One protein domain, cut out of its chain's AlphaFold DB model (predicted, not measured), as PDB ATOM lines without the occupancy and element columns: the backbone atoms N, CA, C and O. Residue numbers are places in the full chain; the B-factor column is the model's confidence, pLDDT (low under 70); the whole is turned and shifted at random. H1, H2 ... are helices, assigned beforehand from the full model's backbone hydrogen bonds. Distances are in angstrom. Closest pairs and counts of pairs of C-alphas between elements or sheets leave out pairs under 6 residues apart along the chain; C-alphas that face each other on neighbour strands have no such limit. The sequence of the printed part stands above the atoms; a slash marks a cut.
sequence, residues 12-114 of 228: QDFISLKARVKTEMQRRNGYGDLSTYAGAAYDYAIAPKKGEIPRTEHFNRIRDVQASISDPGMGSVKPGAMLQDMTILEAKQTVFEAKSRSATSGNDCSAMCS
ATOM      1  N   GLN A  12      -5.192 -51.119 -26.892       86.38
ATOM      2  CA  GLN A  12      -5.707 -50.335 -28.011       86.38
ATOM      3  C   GLN A  12      -7.221 -50.136 -27.923       86.38
ATOM      4  O   GLN A  12      -7.711 -49.065 -28.289       86.38
ATOM      5  N   ASP A  13      -7.949 -51.120 -27.404       88.62
ATOM      6  CA  ASP A  13      -9.401 -51.030 -27.265       88.62
ATOM      7  C   ASP A  13      -9.755 -49.948 -26.233       88.62
ATOM      8  O   ASP A  13     -10.593 -49.087 -26.494       88.62
ATOM      9  N   PHE A  14      -9.034 -49.895 -25.103       88.50
ATOM     10  CA  PHE A  14      -9.213 -48.841 -24.092       88.50
ATOM     11  C   PHE A  14      -8.901 -47.449 -24.644       88.50
ATOM     12  O   PHE A  14      -9.654 -46.506 -24.405       88.50
ATOM     13  N   ILE A  15      -7.812 -47.317 -25.409       90.38
ATOM     14  CA  ILE A  15      -7.441 -46.050 -26.056       90.38
ATOM     15  C   ILE A  15      -8.542 -45.605 -27.027       90.38
ATOM     16  O   ILE A  15      -8.973 -44.450 -26.990       90.38
ATOM     17  N   SER A  16      -9.028 -46.522 -27.865       91.19
ATOM     18  CA  SER A  16     -10.039 -46.234 -28.887       91.19
ATOM     19  C   SER A  16     -11.388 -45.871 -28.259       91.19
ATOM     20  O   SER A  16     -11.997 -44.865 -28.631       91.19
ATOM     21  N   LEU A  17     -11.829 -46.630 -27.252       92.12
ATOM     22  CA  LEU A  17     -13.062 -46.353 -26.521       92.12
ATOM     23  C   LEU A  17     -12.979 -45.030 -25.753       92.12
ATOM     24  O   LEU A  17     -13.922 -44.240 -25.787       92.12
ATOM     25  N   LYS A  18     -11.845 -44.726 -25.109       93.06
ATOM     26  CA  LYS A  18     -11.666 -43.448 -24.408       93.06
ATOM     27  C   LYS A  18     -11.724 -42.257 -25.358       93.06
ATOM     28  O   LYS A  18     -12.345 -41.254 -25.015       93.06
ATOM     29  N   ALA A  19     -11.120 -42.363 -26.543       93.44
ATOM     30  CA  ALA A  19     -11.180 -41.310 -27.556       93.44
ATOM     31  C   ALA A  19     -12.623 -41.050 -28.016       93.44
ATOM     32  O   ALA A  19     -13.064 -39.904 -28.046       93.44
ATOM     33  N   ARG A  20     -13.386 -42.114 -28.282       94.69
ATOM     34  CA  ARG A  20     -14.818 -42.040 -28.611       94.69
ATOM     35  C   ARG A  20     -15.638 -41.357 -27.517       94.69
ATOM     36  O   ARG A  20     -16.381 -40.417 -27.791       94.69
ATOM     37  N   VAL A  21     -15.440 -41.768 -26.265       92.75
ATOM     38  CA  VAL A  21     -16.100 -41.170 -25.095       92.75
ATOM     39  C   VAL A  21     -15.757 -39.687 -24.966       92.75
ATOM     40  O   VAL A  21     -16.644 -38.877 -24.713       92.75
ATOM     41  N   LYS A  22     -14.496 -39.307 -25.189       93.56
ATOM     42  CA  LYS A  22     -14.044 -37.908 -25.160       93.56
ATOM     43  C   LYS A  22     -14.742 -37.063 -26.227       93.56
ATOM     44  O   LYS A  22     -15.261 -35.998 -25.904       93.56
ATOM     45  N   THR A  23     -14.816 -37.563 -27.460       93.19
ATOM     46  CA  THR A  23     -15.566 -36.919 -28.549       93.19
ATOM     47  C   THR A  23     -17.043 -36.760 -28.190       93.19
ATOM     48  O   THR A  23     -17.620 -35.697 -28.410       93.19
ATOM     49  N   GLU A  24     -17.654 -37.777 -27.579       89.94
ATOM     50  CA  GLU A  24     -19.056 -37.722 -27.160       89.94
ATOM     51  C   GLU A  24     -19.301 -36.691 -26.046       89.94
ATOM     52  O   GLU A  24     -20.287 -35.957 -26.112       89.94
ATOM     53  N   MET A  25     -18.396 -36.562 -25.068       89.56
ATOM     54  CA  MET A  25     -18.477 -35.499 -24.051       89.56
ATOM     55  C   MET A  25     -18.381 -34.106 -24.677       89.56
ATOM     56  O   MET A  25     -19.163 -33.221 -24.345       89.56
ATOM     57  N   GLN A  26     -17.467 -33.909 -25.631       89.06
ATOM     58  CA  GLN A  26     -17.334 -32.635 -26.349       89.06
ATOM     59  C   GLN A  26     -18.570 -32.316 -27.197       89.06
ATOM     60  O   GLN A  26     -18.978 -31.159 -27.307       89.06
ATOM     61  N   ARG A  27     -19.206 -33.344 -27.772       87.25
ATOM     62  CA  ARG A  27     -20.473 -33.213 -28.500       87.25
ATOM     63  C   ARG A  27     -21.636 -32.844 -27.574       87.25
ATOM     64  O   ARG A  27     -22.637 -32.315 -28.056       87.25
ATOM     65  N   ARG A  28     -21.533 -33.079 -26.267       83.06
ATOM     66  CA  ARG A  28     -22.555 -32.785 -25.250       83.06
ATOM     67  C   ARG A  28     -22.325 -31.435 -24.572       83.06
ATOM     68  O   ARG A  28     -22.228 -31.348 -23.354       83.06
ATOM     69  N   ASN A  29     -22.266 -30.376 -25.377       81.94
ATOM     70  CA  ASN A  29     -21.987 -29.009 -24.916       81.94
ATOM     71  C   ASN A  29     -23.220 -28.087 -24.839       81.94
ATOM     72  O   ASN A  29     -23.102 -26.865 -24.883       81.94
ATOM     73  N   GLY A  30     -24.415 -28.673 -24.804       70.94
ATOM     74  CA  GLY A  30     -25.673 -27.969 -24.574       70.94
ATOM     75  C   GLY A  30     -25.949 -27.718 -23.090       70.94
ATOM     76  O   GLY A  30     -25.042 -27.563 -22.278       70.94
ATOM     77  N   TYR A  31     -27.229 -27.712 -22.717       64.38
ATOM     78  CA  TYR A  31     -27.633 -27.580 -21.315       64.38
ATOM     79  C   TYR A  31     -27.072 -28.722 -20.448       64.38
ATOM     80  O   TYR A  31     -27.261 -29.893 -20.779       64.38
ATOM     81  N   GLY A  32     -26.396 -28.381 -19.345       69.69
ATOM     82  CA  GLY A  32     -25.670 -29.348 -18.508       69.69
ATOM     83  C   GLY A  32     -24.280 -29.730 -19.032       69.69
ATOM     84  O   GLY A  32     -23.778 -30.771 -18.633       69.69
ATOM     85  N   ASP A  33     -23.707 -28.921 -19.937       76.69
ATOM     86  CA  ASP A  33     -22.388 -29.061 -20.576       76.69
ATOM     87  C   ASP A  33     -21.433 -30.074 -19.921       76.69
ATOM     88  O   ASP A  33     -20.900 -29.862 -18.830       76.69
ATOM     89  N   LEU A  34     -21.173 -31.160 -20.647       86.06
ATOM     90  CA  LEU A  34     -20.261 -32.218 -20.228       86.06
ATOM     91  C   LEU A  34     -18.865 -32.074 -20.847       86.06
ATOM     92  O   LEU A  34     -18.022 -32.953 -20.664       86.06
ATOM     93  N   SER A  35     -18.568 -30.976 -21.548       87.00
ATOM     94  CA  SER A  35     -17.268 -30.768 -22.196       87.00
ATOM     95  C   SER A  35     -16.087 -30.825 -21.216       87.00
ATOM     96  O   SER A  35     -14.993 -31.262 -21.580       87.00
ATOM     97  N   THR A  36     -16.312 -30.484 -19.944       88.00
ATOM     98  CA  THR A  36     -15.319 -30.588 -18.862       88.00
ATOM     99  C   THR A  36     -14.824 -32.020 -18.643       88.00
ATOM    100  O   THR A  36     -13.639 -32.219 -18.361       88.00
ATOM    101  N   TYR A  37     -15.674 -33.027 -18.877       86.56
ATOM    102  CA  TYR A  37     -15.328 -34.449 -18.784       86.56
ATOM    103  C   TYR A  37     -14.397 -34.927 -19.909       86.56
ATOM    104  O   TYR A  37     -13.841 -36.025 -19.836       86.56
ATOM    105  N   ALA A  38     -14.178 -34.099 -20.937       87.56
ATOM    106  CA  ALA A  38     -13.139 -34.299 -21.945       87.56
ATOM    107  C   ALA A  38     -11.778 -33.687 -21.546       87.56
ATOM    108  O   ALA A  38     -10.804 -33.815 -22.291       87.56
ATOM    109  N   GLY A  39     -11.692 -33.006 -20.402       87.12
ATOM    110  CA  GLY A  39     -10.468 -32.378 -19.911       87.12
ATOM    111  C   GLY A  39      -9.454 -33.362 -19.316       87.12
ATOM    112  O   GLY A  39      -9.774 -34.504 -18.985       87.12
ATOM    113  N   ALA A  40      -8.226 -32.878 -19.106       87.50
ATOM    114  CA  ALA A  40      -7.099 -33.674 -18.602       87.50
ATOM    115  C   ALA A  40      -7.353 -34.336 -17.232       87.50
ATOM    116  O   ALA A  40      -6.787 -35.385 -16.938       87.50
ATOM    117  N   ALA A  41      -8.242 -33.773 -16.406       87.12
ATOM    118  CA  ALA A  41      -8.621 -34.343 -15.108       87.12
ATOM    119  C   ALA A  41      -9.299 -35.728 -15.212       87.12
ATOM    120  O   ALA A  41      -9.308 -36.497 -14.244       87.12
ATOM    121  N   TYR A  42      -9.856 -36.047 -16.385       87.25
ATOM    122  CA  TYR A  42     -10.561 -37.296 -16.676       87.25
ATOM    123  C   TYR A  42      -9.782 -38.218 -17.619       87.25
ATOM    124  O   TYR A  42     -10.272 -39.305 -17.943       87.25
ATOM    125  N   ASP A  43      -8.594 -37.807 -18.065       89.25
ATOM    126  CA  ASP A  43      -7.687 -38.660 -18.825       89.25
ATOM    127  C   ASP A  43      -7.034 -39.709 -17.902       89.25
ATOM    128  O   ASP A  43      -7.199 -39.708 -16.676       89.25
ATOM    129  N   TYR A  44      -6.336 -40.671 -18.503       90.56
ATOM    130  CA  TYR A  44      -5.610 -41.689 -17.749       90.56
ATOM    131  C   TYR A  44      -4.382 -41.086 -17.073       90.56
ATOM    132  O   TYR A  44      -3.601 -40.393 -17.722       90.56
ATOM    133  N   ALA A  45      -4.165 -41.419 -15.799       89.25
ATOM    134  CA  ALA A  45      -2.928 -41.073 -15.108       89.25
ATOM    135  C   ALA A  45      -1.735 -41.800 -15.745       89.25
ATOM    136  O   ALA A  45      -0.651 -41.238 -15.884       89.25
ATOM    137  N   ILE A  46      -1.948 -43.050 -16.170       87.31
ATOM    138  CA  ILE A  46      -0.976 -43.839 -16.930       87.31
ATOM    139  C   ILE A  46      -1.675 -44.405 -18.161       87.31
ATOM    140  O   ILE A  46      -2.583 -45.225 -18.037       87.31
ATOM    141  N   ALA A  47      -1.239 -44.007 -19.356       86.69
ATOM    142  CA  ALA A  47      -1.818 -44.511 -20.597       86.69
ATOM    143  C   ALA A  47      -1.643 -46.043 -20.734       86.69
ATOM    144  O   ALA A  47      -0.572 -46.563 -20.395       86.69
ATOM    145  N   PRO A  48      -2.655 -46.775 -21.245       87.44
ATOM    146  CA  PRO A  48      -2.518 -48.186 -21.594       87.44
ATOM    147  C   PRO A  48      -1.373 -48.387 -22.595       87.44
ATOM    148  O   PRO A  48      -1.286 -47.673 -23.592       87.44
ATOM    149  N   LYS A  49      -0.502 -49.373 -22.357       87.69
ATOM    150  CA  LYS A  49       0.612 -49.702 -23.259       87.69
ATOM    151  C   LYS A  49       0.430 -51.077 -23.879       87.69
ATOM    152  O   LYS A  49       0.001 -52.028 -23.225       87.69
ATOM    153  N   LYS A  50       0.797 -51.199 -25.155       81.00
ATOM    154  CA  LYS A  50       0.761 -52.472 -25.881       81.00
ATOM    155  C   LYS A  50       1.617 -53.515 -25.156       81.00
ATOM    156  O   LYS A  50       2.787 -53.278 -24.882       81.00
ATOM    157  N   GLY A  51       1.033 -54.681 -24.884       73.88
ATOM    158  CA  GLY A  51       1.712 -55.794 -24.212       73.88
ATOM    159  C   GLY A  51       1.648 -55.765 -22.680       73.88
ATOM    160  O   GLY A  51       1.969 -56.788 -22.069       73.88
ATOM    161  N   GLU A  52       1.185 -54.663 -22.080       79.00
ATOM    162  CA  GLU A  52       0.857 -54.576 -20.655       79.00
ATOM    163  C   GLU A  52      -0.598 -54.989 -20.399       79.00
ATOM    164  O   GLU A  52      -1.466 -54.854 -21.263       79.00
ATOM    165  N   ILE A  53      -0.864 -55.503 -19.198       75.19
ATOM    166  CA  ILE A  53      -2.227 -55.806 -18.754       75.19
ATOM    167  C   ILE A  53      -2.914 -54.475 -18.402       75.19
ATOM    168  O   ILE A  53      -2.370 -53.730 -17.579       75.19
ATOM    169  N   PRO A  54      -4.087 -54.164 -18.984       80.25
ATOM    170  CA  PRO A  54      -4.836 -52.961 -18.635       80.25
ATOM    171  C   PRO A  54      -5.176 -52.896 -17.144       80.25
ATOM    172  O   PRO A  54      -5.478 -53.902 -16.500       80.25
ATOM    173  N   ARG A  55      -5.121 -51.688 -16.582       83.00
ATOM    174  CA  ARG A  55      -5.359 -51.425 -15.160       83.00
ATOM    175  C   ARG A  55      -6.842 -51.187 -14.916       83.00
ATOM    176  O   ARG A  55      -7.538 -50.642 -15.768       83.00
ATOM    177  N   THR A  56      -7.311 -51.473 -13.704       81.38
ATOM    178  CA  THR A  56      -8.687 -51.156 -13.279       81.38
ATOM    179  C   THR A  56      -9.005 -49.661 -13.408       81.38
ATOM    180  O   THR A  56     -10.143 -49.284 -13.671       81.38
ATOM    181  N   GLU A  57      -7.989 -48.802 -13.287       86.06
ATOM    182  CA  GLU A  57      -8.096 -47.364 -13.552       86.06
ATOM    183  C   GLU A  57      -8.618 -47.065 -14.966       86.06
ATOM    184  O   GLU A  57      -9.510 -46.234 -15.119       86.06
ATOM    185  N   HIS A  58      -8.099 -47.757 -15.994       87.94
ATOM    186  CA  HIS A  58      -8.477 -47.526 -17.395       87.94
ATOM    187  C   HIS A  58      -9.967 -47.740 -17.612       87.94
ATOM    188  O   HIS A  58     -10.615 -46.976 -18.328       87.94
ATOM    189  N   PHE A  59     -10.504 -48.748 -16.934       86.25
ATOM    190  CA  PHE A  59     -11.921 -49.036 -16.925       86.25
ATOM    191  C   PHE A  59     -12.716 -47.955 -16.182       86.25
ATOM    192  O   PHE A  59     -13.620 -47.346 -16.755       86.25
ATOM    193  N   ASN A  60     -12.366 -47.685 -14.920       85.81
ATOM    194  CA  ASN A  60     -13.124 -46.765 -14.069       85.81
ATOM    195  C   ASN A  60     -13.196 -45.360 -14.684       85.81
ATOM    196  O   ASN A  60     -14.260 -44.755 -14.710       85.81
ATOM    197  N   ARG A  61     -12.105 -44.883 -15.294       89.31
ATOM    198  CA  ARG A  61     -12.055 -43.585 -15.987       89.31
ATOM    199  C   ARG A  61     -12.946 -43.494 -17.229       89.31
ATOM    200  O   ARG A  61     -13.292 -42.385 -17.631       89.31
ATOM    201  N   ILE A  62     -13.279 -44.613 -17.873       89.19
ATOM    202  CA  ILE A  62     -14.275 -44.637 -18.955       89.19
ATOM    203  C   ILE A  62     -15.678 -44.688 -18.349       89.19
ATOM    204  O   ILE A  62     -16.511 -43.839 -18.668       89.19
ATOM    205  N   ARG A  63     -15.910 -45.644 -17.444       86.88
ATOM    206  CA  ARG A  63     -17.196 -45.859 -16.771       86.88
ATOM    207  C   ARG A  63     -17.711 -44.588 -16.104       86.88
ATOM    208  O   ARG A  63     -18.856 -44.229 -16.329       86.88
ATOM    209  N   ASP A  64     -16.883 -43.904 -15.321       85.81
ATOM    210  CA  ASP A  64     -17.293 -42.722 -14.548       85.81
ATOM    211  C   ASP A  64     -17.715 -41.566 -15.449       85.81
ATOM    212  O   ASP A  64     -18.671 -40.853 -15.157       85.81
ATOM    213  N   VAL A  65     -17.035 -41.415 -16.585       87.81
ATOM    214  CA  VAL A  65     -17.398 -40.407 -17.579       87.81
ATOM    215  C   VAL A  65     -18.705 -40.792 -18.272       87.81
ATOM    216  O   VAL A  65     -19.584 -39.952 -18.413       87.81
ATOM    217  N   GLN A  66     -18.898 -42.056 -18.649       83.44
ATOM    218  CA  GLN A  66     -20.169 -42.502 -19.232       83.44
ATOM    219  C   GLN A  66     -21.339 -42.446 -18.235       83.44
ATOM    220  O   GLN A  66     -22.453 -42.109 -18.633       83.44
ATOM    221  N   ALA A  67     -21.085 -42.682 -16.944       82.56
ATOM    222  CA  ALA A  67     -22.068 -42.569 -15.867       82.56
ATOM    223  C   ALA A  67     -22.592 -41.136 -15.684       82.56
ATOM    224  O   ALA A  67     -23.717 -40.964 -15.223       82.56
ATOM    225  N   SER A  68     -21.825 -40.120 -16.103       79.62
ATOM    226  CA  SER A  68     -22.315 -38.734 -16.155       79.62
ATOM    227  C   SER A  68     -23.445 -38.530 -17.177       79.62
ATOM    228  O   SER A  68     -24.244 -37.616 -17.011       79.62
ATOM    229  N   ILE A  69     -23.546 -39.398 -18.196       75.62
ATOM    230  CA  ILE A  69     -24.656 -39.407 -19.162       75.62
ATOM    231  C   ILE A  69     -25.791 -40.313 -18.681       75.62
ATOM    232  O   ILE A  69     -26.969 -39.957 -18.707       75.62
ATOM    233  N   SER A  70     -25.441 -41.550 -18.347       74.19
ATOM    234  CA  SER A  70     -26.370 -42.582 -17.912       74.19
ATOM    235  C   SER A  70     -25.582 -43.632 -17.163       74.19
ATOM    236  O   SER A  70     -24.562 -44.100 -17.668       74.19
ATOM    237  N   ASP A  71     -26.113 -44.077 -16.026       74.06
ATOM    238  CA  ASP A  71     -25.542 -45.204 -15.298       74.06
ATOM    239  C   ASP A  71     -25.379 -46.407 -16.254       74.06
ATOM    240  O   ASP A  71     -26.356 -46.822 -16.905       74.06
ATOM    241  N   PRO A  72     -24.154 -46.943 -16.420       65.81
ATOM    242  CA  PRO A  72     -23.942 -48.149 -17.206       65.81
ATOM    243  C   PRO A  72     -24.588 -49.386 -16.559       65.81
ATOM    244  O   PRO A  72     -24.702 -50.404 -17.237       65.81
ATOM    245  N   GLY A  73     -25.053 -49.300 -15.305       68.06
ATOM    246  CA  GLY A  73     -25.662 -50.410 -14.566       68.06
ATOM    247  C   GLY A  73     -24.613 -51.388 -14.042       68.06
ATOM    248  O   GLY A  73     -24.891 -52.571 -13.862       68.06
ATOM    249  N   MET A  74     -23.384 -50.899 -13.856       67.06
ATOM    250  CA  MET A  74     -22.218 -51.706 -13.515       67.06
ATOM    251  C   MET A  74     -21.432 -51.044 -12.388       67.06
ATOM    252  O   MET A  74     -21.112 -49.856 -12.448       67.06
ATOM    253  N   GLY A  75     -21.094 -51.830 -11.366       66.69
ATOM    254  CA  GLY A  75     -20.263 -51.377 -10.254       66.69
ATOM    255  C   GLY A  75     -18.784 -51.201 -10.629       66.69
ATOM    256  O   GLY A  75     -18.386 -51.194 -11.791       66.69
ATOM    257  N   SER A  76     -17.928 -51.052  -9.618       64.19
ATOM    258  CA  SER A  76     -16.470 -51.096  -9.809       64.19
ATOM    259  C   SER A  76     -16.015 -52.471 -10.278       64.19
ATOM    260  O   SER A  76     -16.360 -53.487  -9.675       64.19
ATOM    261  N   VAL A  77     -15.218 -52.489 -11.347       65.00
ATOM    262  CA  VAL A  77     -14.793 -53.731 -11.997       65.00
ATOM    263  C   VAL A  77     -13.807 -54.486 -11.131       65.00
ATOM    264  O   VAL A  77     -12.789 -53.949 -10.686       65.00
ATOM    265  N   LYS A  78     -14.108 -55.766 -10.908       60.59
ATOM    266  CA  LYS A  78     -13.192 -56.714 -10.274       60.59
ATOM    267  C   LYS A  78     -12.213 -57.245 -11.331       60.59
ATOM    268  O   LYS A  78     -12.636 -57.498 -12.463       60.59
ATOM    269  N   PRO A  79     -10.930 -57.472 -10.994       51.78
ATOM    270  CA  PRO A  79      -9.995 -58.143 -11.896       51.78
ATOM    271  C   PRO A  79     -10.567 -59.517 -12.285       51.78
ATOM    272  O   PRO A  79     -10.685 -60.388 -11.429       51.78
ATOM    273  N   GLY A  80     -10.993 -59.679 -13.542       61.22
ATOM    274  CA  GLY A  80     -11.613 -60.908 -14.064       61.22
ATOM    275  C   GLY A  80     -12.924 -60.719 -14.841       61.22
ATOM    276  O   GLY A  80     -13.192 -61.516 -15.733       61.22
ATOM    277  N   ALA A  81     -13.694 -59.654 -14.581       66.88
ATOM    278  CA  ALA A  81     -14.930 -59.326 -15.326       66.88
ATOM    279  C   ALA A  81     -14.710 -58.315 -16.474       66.88
ATOM    280  O   ALA A  81     -15.594 -58.051 -17.284       66.88
ATOM    281  N   MET A  82     -13.480 -57.811 -16.585       73.19
ATOM    282  CA  MET A  82     -13.090 -56.668 -17.414       73.19
ATOM    283  C   MET A  82     -13.434 -56.806 -18.907       73.19
ATOM    284  O   MET A  82     -13.655 -55.794 -19.560       73.19
ATOM    285  N   LEU A  83     -13.502 -58.031 -19.444       75.88
ATOM    286  CA  LEU A  83     -13.923 -58.271 -20.829       75.88
ATOM    287  C   LEU A  83     -15.420 -57.994 -21.031       75.88
ATOM    288  O   LEU A  83     -15.783 -57.270 -21.950       75.88
ATOM    289  N   GLN A  84     -16.279 -58.541 -20.167       77.25
ATOM    290  CA  GLN A  84     -17.732 -58.363 -20.265       77.25
ATOM    291  C   GLN A  84     -18.127 -56.911 -20.005       77.25
ATOM    292  O   GLN A  84     -18.913 -56.335 -20.757       77.25
ATOM    293  N   ASP A  85     -17.528 -56.308 -18.981       81.75
ATOM    294  CA  ASP A  85     -17.805 -54.921 -18.629       81.75
ATOM    295  C   ASP A  85     -17.396 -53.979 -19.770       81.75
ATOM    296  O   ASP A  85     -18.100 -53.019 -20.079       81.75
ATOM    297  N   MET A  86     -16.285 -54.269 -20.453       83.06
ATOM    298  CA  MET A  86     -15.855 -53.473 -21.598       83.06
ATOM    299  C   MET A  86     -16.832 -53.559 -22.774       83.06
ATOM    300  O   MET A  86     -17.174 -52.522 -23.339       83.06
ATOM    301  N   THR A  87     -17.359 -54.746 -23.085       84.12
ATOM    302  CA  THR A  87     -18.406 -54.903 -24.107       84.12
ATOM    303  C   THR A  87     -19.639 -54.050 -23.794       84.12
ATOM    304  O   THR A  87     -20.231 -53.449 -24.692       84.12
ATOM    305  N   ILE A  88     -20.024 -53.945 -22.518       83.69
ATOM    306  CA  ILE A  88     -21.163 -53.116 -22.104       83.69
ATOM    307  C   ILE A  88     -20.859 -51.625 -22.300       83.69
ATOM    308  O   ILE A  88     -21.706 -50.898 -22.827       83.69
ATOM    309  N   LEU A  89     -19.656 -51.162 -21.936       86.19
ATOM    310  CA  LEU A  89     -19.245 -49.770 -22.167       86.19
ATOM    311  C   LEU A  89     -19.228 -49.418 -23.665       86.19
ATOM    312  O   LEU A  89     -19.660 -48.327 -24.045       86.19
ATOM    313  N   GLU A  90     -18.780 -50.335 -24.526       87.50
ATOM    314  CA  GLU A  90     -18.782 -50.154 -25.985       87.50
ATOM    315  C   GLU A  90     -20.198 -50.105 -26.572       87.50
ATOM    316  O   GLU A  90     -20.494 -49.258 -27.424       87.50
ATOM    317  N   ALA A  91     -21.098 -50.968 -26.096       85.31
ATOM    318  CA  ALA A  91     -22.496 -50.965 -26.513       85.31
ATOM    319  C   ALA A  91     -23.191 -49.654 -26.111       85.31
ATOM    320  O   ALA A  91     -23.841 -49.011 -26.937       85.31
ATOM    321  N   LYS A  92     -22.995 -49.204 -24.865       82.94
ATOM    322  CA  LYS A  92     -23.517 -47.919 -24.371       82.94
ATOM    323  C   LYS A  92     -22.958 -46.743 -25.165       82.94
ATOM    324  O   LYS A  92     -23.721 -45.864 -25.558       82.94
ATOM    325  N   GLN A  93     -21.659 -46.759 -25.462       87.88
ATOM    326  CA  GLN A  93     -21.030 -45.721 -26.276       87.88
ATOM    327  C   GLN A  93     -21.655 -45.631 -27.670       87.88
ATOM    328  O   GLN A  93     -21.966 -44.541 -28.137       87.88
ATOM    329  N   THR A  94     -21.892 -46.777 -28.308       87.94
ATOM    330  CA  THR A  94     -22.523 -46.847 -29.633       87.94
ATOM    331  C   THR A  94     -23.947 -46.285 -29.605       87.94
ATOM    332  O   THR A  94     -24.344 -45.553 -30.509       87.94
ATOM    333  N   VAL A  95     -24.702 -46.547 -28.529       83.06
ATOM    334  CA  VAL A  95     -26.016 -45.921 -28.315       83.06
ATOM    335  C   VAL A  95     -25.889 -44.403 -28.174       83.06
ATOM    336  O   VAL A  95     -26.675 -43.678 -28.778       83.06
ATOM    337  N   PHE A  96     -24.919 -43.898 -27.406       84.19
ATOM    338  CA  PHE A  96     -24.726 -42.454 -27.227       84.19
ATOM    339  C   PHE A  96     -24.362 -41.739 -28.531       84.19
ATOM    340  O   PHE A  96     -24.948 -40.699 -28.832       84.19
ATOM    341  N   GLU A  97     -23.471 -42.326 -29.326       85.25
ATOM    342  CA  GLU A  97     -23.038 -41.793 -30.622       85.25
ATOM    343  C   GLU A  97     -24.172 -41.762 -31.654       85.25
ATOM    344  O   GLU A  97     -24.257 -40.831 -32.453       85.25
ATOM    345  N   ALA A  98     -25.080 -42.741 -31.613       82.69
ATOM    346  CA  ALA A  98     -26.243 -42.788 -32.495       82.69
ATOM    347  C   ALA A  98     -27.331 -41.757 -32.126       82.69
ATOM    348  O   ALA A  98     -28.196 -41.452 -32.952       82.69
ATOM    349  N   LYS A  99     -27.323 -41.202 -30.902       73.75
ATOM    350  CA  LYS A  99     -28.351 -40.244 -30.464       73.75
ATOM    351  C   LYS A  99     -28.153 -38.873 -31.116       73.75
ATOM    352  O   LYS A  99     -27.180 -38.153 -30.862       73.75
ATOM    353  N   SER A 100     -29.143 -38.472 -31.915       69.94
ATOM    354  CA  SER A 100     -29.143 -37.168 -32.577       69.94
ATOM    355  C   SER A 100     -29.244 -36.013 -31.571       69.94
ATOM    356  O   SER A 100     -30.013 -36.046 -30.609       69.94
ATOM    357  N   ARG A 101     -28.462 -34.959 -31.821       63.47
ATOM    358  CA  ARG A 101     -28.389 -33.748 -30.982       63.47
ATOM    359  C   ARG A 101     -29.600 -32.817 -31.153       63.47
ATOM    360  O   ARG A 101     -29.812 -31.916 -30.353       63.47
ATOM    361  N   SER A 102     -30.392 -33.038 -32.198       52.22
ATOM    362  CA  SER A 102     -31.508 -32.170 -32.598       52.22
ATOM    363  C   SER A 102     -32.877 -32.832 -32.425       52.22
ATOM    364  O   SER A 102     -33.881 -32.256 -32.830       52.22
ATOM    365  N   ALA A 103     -32.936 -34.037 -31.848       48.34
ATOM    366  CA  ALA A 103     -34.196 -34.731 -31.613       48.34
ATOM    367  C   ALA A 103     -35.024 -34.011 -30.536       48.34
ATOM    368  O   ALA A 103     -34.706 -34.047 -29.346       48.34
ATOM    369  N   THR A 104     -36.111 -33.383 -30.980       47.81
ATOM    370  CA  THR A 104     -37.207 -32.852 -30.154       47.81
ATOM    371  C   THR A 104     -38.143 -33.946 -29.632       47.81
ATOM    372  O   THR A 104     -38.965 -33.676 -28.762       47.81
ATOM    373  N   SER A 105     -38.005 -35.186 -30.110       45.41
ATOM    374  CA  SER A 105     -38.727 -36.369 -29.636       45.41
ATOM    375  C   SER A 105     -37.793 -37.587 -29.618       45.41
ATOM    376  O   SER A 105     -36.997 -37.783 -30.534       45.41
ATOM    377  N   GLY A 106     -37.845 -38.389 -28.547       44.03
ATOM    378  CA  GLY A 106     -37.010 -39.594 -28.382       44.03
ATOM    379  C   GLY A 106     -35.734 -39.427 -27.543       44.03
ATOM    380  O   GLY A 106     -34.915 -40.343 -27.486       44.03
ATOM    381  N   ASN A 107     -35.555 -38.282 -26.877       48.16
ATOM    382  CA  ASN A 107     -34.508 -38.099 -25.873       48.16
ATOM    383  C   ASN A 107     -35.100 -38.227 -24.462       48.16
ATOM    384  O   ASN A 107     -35.918 -37.414 -24.048       48.16
ATOM    385  N   ASP A 108     -34.670 -39.254 -23.734       51.34
ATOM    386  CA  ASP A 108     -34.990 -39.477 -22.318       51.34
ATOM    387  C   ASP A 108     -34.469 -38.302 -21.459       51.34
ATOM    388  O   ASP A 108     -33.508 -37.631 -21.846       51.34
ATOM    389  N   CYS A 109     -35.034 -38.061 -20.267       51.47
ATOM    390  CA  CYS A 109     -34.597 -36.958 -19.389       51.47
ATOM    391  C   CYS A 109     -33.075 -36.953 -19.134       51.47
ATOM    392  O   CYS A 109     -32.457 -35.892 -19.096       51.47
ATOM    393  N   SER A 110     -32.450 -38.131 -19.026       57.09
ATOM    394  CA  SER A 110     -30.993 -38.275 -18.871       57.09
ATOM    395  C   SER A 110     -30.221 -37.779 -20.094       57.09
ATOM    396  O   SER A 110     -29.219 -37.082 -19.966       57.09
ATOM    397  N   ALA A 111     -30.718 -38.071 -21.294       55.38
ATOM    398  CA  ALA A 111     -30.150 -37.618 -22.553       55.38
ATOM    399  C   ALA A 111     -30.193 -36.082 -22.679       55.38
ATOM    400  O   ALA A 111     -29.236 -35.490 -23.180       55.38
ATOM    401  N   MET A 112     -31.260 -35.446 -22.183       58.97
ATOM    402  CA  MET A 112     -31.437 -33.990 -22.233       58.97
ATOM    403  C   MET A 112     -30.620 -33.236 -21.173       58.97
ATOM    404  O   MET A 112     -30.022 -32.216 -21.510       58.97
ATOM    405  N   CYS A 113     -30.530 -33.746 -19.935       59.09
ATOM    406  CA  CYS A 113     -29.722 -33.150 -18.853       59.09
ATOM    407  C   CYS A 113     -28.205 -33.317 -19.045       59.09
ATOM    408  O   CYS A 113     -27.426 -32.665 -18.358       59.09
ATOM    409  N   SER A 114     -27.798 -34.177 -19.979       65.19
ATOM    410  CA  SER A 114     -26.401 -34.520 -20.264       65.19
ATOM    411  C   SER A 114     -25.885 -33.826 -21.530       65.19
ATOM    412  O   SER A 114     -25.270 -34.475 -22.379       65.19
TER     413      SER A 114
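Overview. This is residues 12 to 114 of the 228 residues of an uncharacterized protein of Anaerobacterium chartisolvens (UniProt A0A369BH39). Three helices, H4, H1 and H3, run the same way in a bundle, their centres in a triangle; short H2 packs on residues 22 to 27 of H1, and H5 touches no helix. The printed part has 103 residues with five named helices, H1 to H5 along the chain, and no named strand: all helix. It is compact, radius of gyration of the C-alphas 13.8 A, but elongated, spanning 45 by 26 by 19 A.

Along the chain. H4, residues 82 to 98, is 24.4 A long from first to last C-alpha. H1, residues 12 to 27, 22.6 A, begins at C-alpha 12 (-5.707, -50.335, -28.011). H3, residues 56 to 67, measures 16.1 A. H2 is residues 35 to 38; H5, residues 109 to 114, ends at C-alpha 114 (-26.401, -34.520, -20.264).

Arrangement. H1, the hub, touches H4 with residues 17 to 24 alone; the closest C-alphas, Glu 24 and Glu 97, are 6.7 A apart, at a shallow tilt of 32 degrees, only just short of steep. H3 touches H1 at a shallow tilt of 25 degrees, closest C-alphas Lys 18 and Ile 62, 6.2 A. Every O i to N i+4 pair is within hydrogen-bond range in H1, H4 and H5, and 6 of 8 in H3; H2 is too short for one.

Size, cuts and confidence. The printed part has no cut. The links H2 to H3 and H3 to H4 are long. Residues 31 to 32, 72 to 81 and 100 to 114 have pLDDT under 70.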